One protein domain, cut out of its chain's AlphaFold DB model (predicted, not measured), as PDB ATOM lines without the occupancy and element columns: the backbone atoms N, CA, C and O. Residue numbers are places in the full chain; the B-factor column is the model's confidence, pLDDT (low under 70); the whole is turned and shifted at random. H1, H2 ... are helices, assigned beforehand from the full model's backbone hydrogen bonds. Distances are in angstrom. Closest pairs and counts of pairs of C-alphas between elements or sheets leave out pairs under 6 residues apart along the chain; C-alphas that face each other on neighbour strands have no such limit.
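Overview. This is residues 65 to 111 of the 115 residues of an uncharacterized protein of Kockovaella imperatae (UniProt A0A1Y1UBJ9). The printed part is an elongated, folded-back chain of three helices: the long helix H1 is followed by the short H2, and after a turn through residues 90 to 96 the helix H3 runs back past the later part of H1. The beginning of H1, residues 65 to 70, sticks out free at one end. The printed part has 47 residues, with the named helices H1, H2 and H3 in that order along the chain and no named strand, and its class is all helix. It is only just loose, close to compact, with a radius of gyration of the C-alphas of 11.5 A, and its C-alphas span 36 by 20 by 14 A.

Along the chain. H1 takes residues 65 to 80 and is 23.0 A long from first to last C-alpha, beginning at C-alpha 65 at (38.763, -8.183, 65.967). H2 takes residues 82 to 89 and is 10.8 A long. H3 takes residues 97 to 110, is 20.2 A long and ends at C-alpha 110 at (46.771, -13.725, 82.904).

Arrangement. H1 and H2 meet only through their link. H1 touches H3 with residues 75 to 79 alone, and H3 touches H1 with residues 101 to 105 alone. Their closest C-alphas, those of Leu 78 and Gln 101, are 6.1 A apart. H1 and H3 run opposite ways at a shallow tilt of 26 degrees. H3 touches H2 with residues 97 to 101 alone, and the closest C-alphas, those of Trp 83 and Ser 97, are 5.7 A apart. H2 and H3 run opposite ways at a steep tilt of 68 degrees, only just short of about perpendicular. In H1, H2 and H3 every O i to N i+4 pair is within hydrogen-bond range.

Size, cuts and confidence. The two C-alphas farthest apart, those of Glu 65 and Gly 90, are 36.4 A apart. The printed part has no cut. The link from H1 to H2 is tight, and the link of 7 residues from H2 to H3 is short. The mean pLDDT of the printed part is 93.2, and residue 111 is under 70.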
ATOM      1  N   GLU A  65      37.992  -9.081  66.823       96.06
ATOM      2  CA  GLU A  65      38.763  -8.183  65.967       96.06
ATOM      3  C   GLU A  65      39.272  -6.967  66.751       96.06
ATOM      4  O   GLU A  65      40.431  -6.580  66.607       96.06
ATOM      5  N   GLU A  66      38.439  -6.383  67.618       94.31
ATOM      6  CA  GLU A  66      38.843  -5.277  68.492       94.31
ATOM      7  C   GLU A  66      39.918  -5.712  69.494       94.31
ATOM      8  O   GLU A  66      40.869  -4.967  69.748       94.31
ATOM      9  N   GLU A  67      39.800  -6.924  70.043       92.94
ATOM     10  CA  GLU A  67      40.800  -7.493  70.948       92.94
ATOM     11  C   GLU A  67      42.151  -7.713  70.253       92.94
ATOM     12  O   GLU A  67      43.189  -7.389  70.837       92.94
ATOM     13  N   ASP A  68      42.160  -8.203  69.010       94.38
ATOM     14  CA  ASP A  68      43.390  -8.406  68.232       94.38
ATOM     15  C   ASP A  68      44.075  -7.071  67.896       94.38
ATOM     16  O   ASP A  68      45.279  -6.900  68.119       94.38
ATOM     17  N   ILE A  69      43.294  -6.070  67.471       96.19
ATOM     18  CA  ILE A  69      43.789  -4.707  67.228       96.19
ATOM     19  C   ILE A  69      44.406  -4.130  68.507       96.19
ATOM     20  O   ILE A  69      45.532  -3.623  68.493       96.19
ATOM     21  N   LEU A  70      43.691  -4.230  69.630       94.06
ATOM     22  CA  LEU A  70      44.168  -3.739  70.919       94.06
ATOM     23  C   LEU A  70      45.448  -4.464  71.352       94.06
ATOM     24  O   LEU A  70      46.393  -3.825  71.824       94.06
ATOM     25  N   GLN A  71      45.511  -5.784  71.168       92.75
ATOM     26  CA  GLN A  71      46.692  -6.577  71.489       92.75
ATOM     27  C   GLN A  71      47.904  -6.163  70.647       92.75
ATOM     28  O   GLN A  71      49.007  -6.047  71.192       92.75
ATOM     29  N   GLY A  72      47.710  -5.884  69.357       94.12
ATOM     30  CA  GLY A  72      48.753  -5.366  68.472       94.12
ATOM     31  C   GLY A  72      49.289  -4.005  68.925       94.12
ATOM     32  O   GLY A  72      50.505  -3.821  69.030       94.12
ATOM     33  N   ILE A  73      48.395  -3.072  69.273       95.69
ATOM     34  CA  ILE A  73      48.771  -1.743  69.786       95.69
ATOM     35  C   ILE A  73      49.578  -1.876  71.082       95.69
ATOM     36  O   ILE A  73      50.640  -1.264  71.220       95.69
ATOM     37  N   LEU A  74      49.113  -2.706  72.021       93.50
ATOM     38  CA  LEU A  74      49.807  -2.941  73.288       93.50
ATOM     39  C   LEU A  74      51.208  -3.522  73.072       93.50
ATOM     40  O   LEU A  74      52.158  -3.060  73.698       93.50
ATOM     41  N   ASP A  75      51.365  -4.495  72.175       93.81
ATOM     42  CA  ASP A  75      52.672  -5.082  71.860       93.81
ATOM     43  C   ASP A  75      53.645  -4.029  71.295       93.81
ATOM     44  O   ASP A  75      54.813  -3.989  71.691       93.81
ATOM     45  N   GLY A  76      53.154  -3.120  70.445       95.06
ATOM     46  CA  GLY A  76      53.921  -1.976  69.948       95.06
ATOM     47  C   GLY A  76      54.370  -1.028  71.064       95.06
ATOM     48  O   GLY A  76      55.552  -0.696  71.163       95.06
ATOM     49  N   VAL A  77      53.457  -0.646  71.960       94.81
ATOM     50  CA  VAL A  77      53.766   0.237  73.100       94.81
ATOM     51  C   VAL A  77      54.788  -0.402  74.044       94.81
ATOM     52  O   VAL A  77      55.732   0.265  74.479       94.81
ATOM     53  N   LEU A  78      54.652  -1.700  74.337       94.12
ATOM     54  CA  LEU A  78      55.594  -2.419  75.198       94.12
ATOM     55  C   LEU A  78      56.998  -2.492  74.582       94.12
ATOM     56  O   LEU A  78      57.988  -2.439  75.311       94.12
ATOM     57  N   LYS A  79      57.110  -2.590  73.256       92.12
ATOM     58  CA  LYS A  79      58.411  -2.601  72.575       92.12
ATOM     59  C   LYS A  79      59.077  -1.229  72.564       92.12
ATOM     60  O   LYS A  79      60.278  -1.155  72.814       92.12
ATOM     61  N   SER A  80      58.307  -0.174  72.303       94.38
ATOM     62  CA  SER A  80      58.848   1.170  72.081       94.38
ATOM     63  C   SER A  80      59.073   1.965  73.365       94.38
ATOM     64  O   SER A  80      60.064   2.676  73.459       94.38
ATOM     65  N   HIS A  81      58.183   1.859  74.359       95.12
ATOM     66  CA  HIS A  81      58.180   2.788  75.499       95.12
ATOM     67  C   HIS A  81      58.512   2.139  76.842       95.12
ATOM     68  O   HIS A  81      59.140   2.772  77.690       95.12
ATOM     69  N   LEU A  82      58.142   0.872  77.050       94.88
ATOM     70  CA  LEU A  82      58.291   0.224  78.359       94.88
ATOM     71  C   LEU A  82      59.738   0.225  78.856       94.88
ATOM     72  O   LEU A  82      59.997   0.495  80.026       94.88
ATOM     73  N   TRP A  83      60.689  -0.100  77.978       95.44
ATOM     74  CA  TRP A  83      62.086  -0.230  78.382       95.44
ATOM     75  C   TRP A  83      62.717   1.111  78.757       95.44
ATOM     76  O   TRP A  83      63.563   1.163  79.651       95.44
ATOM     77  N   ASP A  84      62.300   2.198  78.116       96.44
ATOM     78  CA  ASP A  84      62.789   3.531  78.452       96.44
ATOM     79  C   ASP A  84      62.307   3.968  79.833       96.44
ATOM     80  O   ASP A  84      63.113   4.448  80.630       96.44
ATOM     81  N   GLU A  85      61.046   3.698  80.170       96.81
ATOM     82  CA  GLU A  85      60.520   3.954  81.515       96.81
ATOM     83  C   GLU A  85      61.197   3.079  82.581       96.81
ATOM     84  O   GLU A  85      61.568   3.559  83.651       96.81
ATOM     85  N   VAL A  86      61.467   1.808  82.272       96.44
ATOM     86  CA  VAL A  86      62.193   0.899  83.178       96.44
ATOM     87  C   VAL A  86      63.624   1.369  83.436       96.44
ATOM     88  O   VAL A  86      64.112   1.269  84.565       96.44
ATOM     89  N   LYS A  87      64.309   1.887  82.409       96.31
ATOM     90  CA  LYS A  87      65.652   2.462  82.559       96.31
ATOM     91  C   LYS A  87      65.637   3.724  83.418       96.31
ATOM     92  O   LYS A  87      66.561   3.896  84.207       96.31
ATOM     93  N   LYS A  88      64.612   4.574  83.288       97.00
ATOM     94  CA  LYS A  88      64.448   5.777  84.123       97.00
ATOM     95  C   LYS A  88      64.243   5.429  85.598       97.00
ATOM     96  O   LYS A  88      64.836   6.074  86.451       97.00
ATOM     97  N   ASP A  89      63.434   4.410  85.892       96.75
ATOM     98  CA  ASP A  89      63.197   3.947  87.268       96.75
ATOM     99  C   ASP A  89      64.440   3.257  87.873       96.75
ATOM    100  O   ASP A  89      64.790   3.470  89.034       96.75
ATOM    101  N   GLY A  90      65.135   2.435  87.081       95.88
ATOM    102  CA  GLY A  90      66.382   1.783  87.481       95.88
ATOM    103  C   GLY A  90      66.214   0.474  88.264       95.88
ATOM    104  O   GLY A  90      67.114  -0.367  88.237       95.88
ATOM    105  N   ARG A  91      65.063   0.213  88.907       96.56
ATOM    106  CA  ARG A  91      64.885  -0.975  89.773       96.56
ATOM    107  C   ARG A  91      64.894  -2.300  89.010       96.56
ATOM    108  O   ARG A  91      65.324  -3.321  89.545       96.56
ATOM    109  N   LEU A  92      64.429  -2.303  87.760       95.12
ATOM    110  CA  LEU A  92      64.255  -3.517  86.947       95.12
ATOM    111  C   LEU A  92      65.277  -3.662  85.810       95.12
ATOM    112  O   LEU A  92      65.168  -4.588  85.009       95.12
ATOM    113  N   VAL A  93      66.309  -2.814  85.759       95.00
ATOM    114  CA  VAL A  93      67.314  -2.831  84.676       95.00
ATOM    115  C   VAL A  93      68.042  -4.180  84.582       95.00
ATOM    116  O   VAL A  93      68.316  -4.668  83.486       95.00
ATOM    117  N   HIS A  94      68.262  -4.849  85.715       95.81
ATOM    118  CA  HIS A  94      68.886  -6.176  85.777       95.81
ATOM    119  C   HIS A  94      68.072  -7.293  85.095       95.81
ATOM    120  O   HIS A  94      68.620  -8.351  84.797       95.81
ATOM    121  N   ARG A  95      66.768  -7.096  84.844       94.81
ATOM    122  CA  ARG A  95      65.896  -8.097  84.201       94.81
ATOM    123  C   ARG A  95      65.972  -8.093  82.679       94.81
ATOM    124  O   ARG A  95      65.404  -8.998  82.071       94.81
ATOM    125  N   THR A  96      66.721  -7.157  82.088       94.50
ATOM    126  CA  THR A  96      66.858  -6.930  80.637       94.50
ATOM    127  C   THR A  96      65.552  -6.502  79.955       94.50
ATOM    128  O   THR A  96      64.457  -6.765  80.447       94.50
ATOM    129  N   SER A  97      65.665  -5.856  78.789       93.44
ATOM    130  CA  SER A  97      64.504  -5.377  78.022       93.44
ATOM    131  C   SER A  97      63.513  -6.499  77.696       93.44
ATOM    132  O   SER A  97      62.329  -6.408  78.023       93.44
ATOM    133  N   TYR A  98      64.017  -7.607  77.147       95.06
ATOM    134  CA  TYR A  98      63.189  -8.747  76.756       95.06
ATOM    135  C   TYR A  98      62.449  -9.368  77.946       95.06
ATOM    136  O   TYR A  98      61.252  -9.644  77.858       95.06
ATOM    137  N   GLY A  99      63.137  -9.548  79.079       94.69
ATOM    138  CA  GLY A  99      62.539 -10.139  80.275       94.69
ATOM    139  C   GLY A  99      61.368  -9.314  80.808       94.69
ATOM    140  O   GLY A  99      60.332  -9.873  81.171       94.69
ATOM    141  N   VAL A 100      61.495  -7.985  80.796       95.00
ATOM    142  CA  VAL A 100      60.433  -7.085  81.262       95.00
ATOM    143  C   VAL A 100      59.258  -7.043  80.279       95.00
ATOM    144  O   VAL A 100      58.111  -7.136  80.714       95.00
ATOM    145  N   GLN A 101      59.522  -6.991  78.970       94.56
ATOM    146  CA  GLN A 101      58.477  -7.045  77.936       94.56
ATOM    147  C   GLN A 101      57.673  -8.350  77.998       94.56
ATOM    148  O   GLN A 101      56.440  -8.328  78.019       94.56
ATOM    149  N   TYR A 102      58.365  -9.489  78.083       93.81
ATOM    150  CA  TYR A 102      57.729 -10.800  78.201       93.81
ATOM    151  C   TYR A 102      56.865 -10.888  79.462       93.81
ATOM    152  O   TYR A 102      55.710 -11.317  79.401       93.81
ATOM    153  N   HIS A 103      57.396 -10.441  80.604       93.69
ATOM    154  CA  HIS A 103      56.660 -10.491  81.861       93.69
ATOM    155  C   HIS A 103      55.419  -9.588  81.834       93.69
ATOM    156  O   HIS A 103      54.344 -10.026  82.242       93.69
ATOM    157  N   ALA A 104      55.525  -8.378  81.274       93.12
ATOM    158  CA  ALA A 104      54.386  -7.480  81.087       93.12
ATOM    159  C   ALA A 104      53.292  -8.115  80.211       93.12
ATOM    160  O   ALA A 104      52.119  -8.114  80.586       93.12
ATOM    161  N   LYS A 105      53.672  -8.754  79.097       91.50
ATOM    162  CA  LYS A 105      52.737  -9.471  78.214       91.50
ATOM    163  C   LYS A 105      52.017 -10.614  78.935       91.50
ATOM    164  O   LYS A 105      50.815 -10.805  78.748       91.50
ATOM    165  N   MET A 106      52.722 -11.353  79.792       90.81
ATOM    166  CA  MET A 106      52.109 -12.391  80.628       90.81
ATOM    167  C   MET A 106      51.145 -11.814  81.667       90.81
ATOM    168  O   MET A 106      50.074 -12.384  81.869       90.81
ATOM    169  N   MET A 107      51.467 -10.672  82.286       89.50
ATOM    170  CA  MET A 107      50.573 -10.020  83.250       89.50
ATOM    171  C   MET A 107      49.266  -9.540  82.614       89.50
ATOM    172  O   MET A 107      48.210  -9.685  83.233       89.50
ATOM    173  N   LEU A 108      49.332  -9.020  81.382       86.44
ATOM    174  CA  LEU A 108      48.157  -8.589  80.621       86.44
ATOM    175  C   LEU A 108      47.258  -9.773  80.243       86.44
ATOM    176  O   LEU A 108      46.043  -9.686  80.381       86.44
ATOM    177  N   ARG A 109      47.843 -10.907  79.836       82.88
ATOM    178  CA  ARG A 109      47.080 -12.103  79.437       82.88
ATOM    179  C   ARG A 109      46.476 -12.864  80.617       82.88
ATOM    180  O   ARG A 109      45.388 -13.415  80.505       82.88
ATOM    181  N   LEU A 110      47.196 -12.947  81.735       77.81
ATOM    182  CA  LEU A 110      46.771 -13.725  82.904       77.81
ATOM    183  C   LEU A 110      45.908 -12.919  83.883       77.81
ATOM    184  O   LEU A 110      45.498 -13.474  84.904       77.81
ATOM    185  N   GLY A 111      45.640 -11.642  83.581       65.94
ATOM    186  CA  GLY A 111      44.844 -10.760  84.427       65.94
ATOM    187  C   GLY A 111      45.425 -10.687  85.832       65.94
ATOM    188  O   GLY A 111      44.764 -11.100  86.776       65.94
TER     189      GLY A 111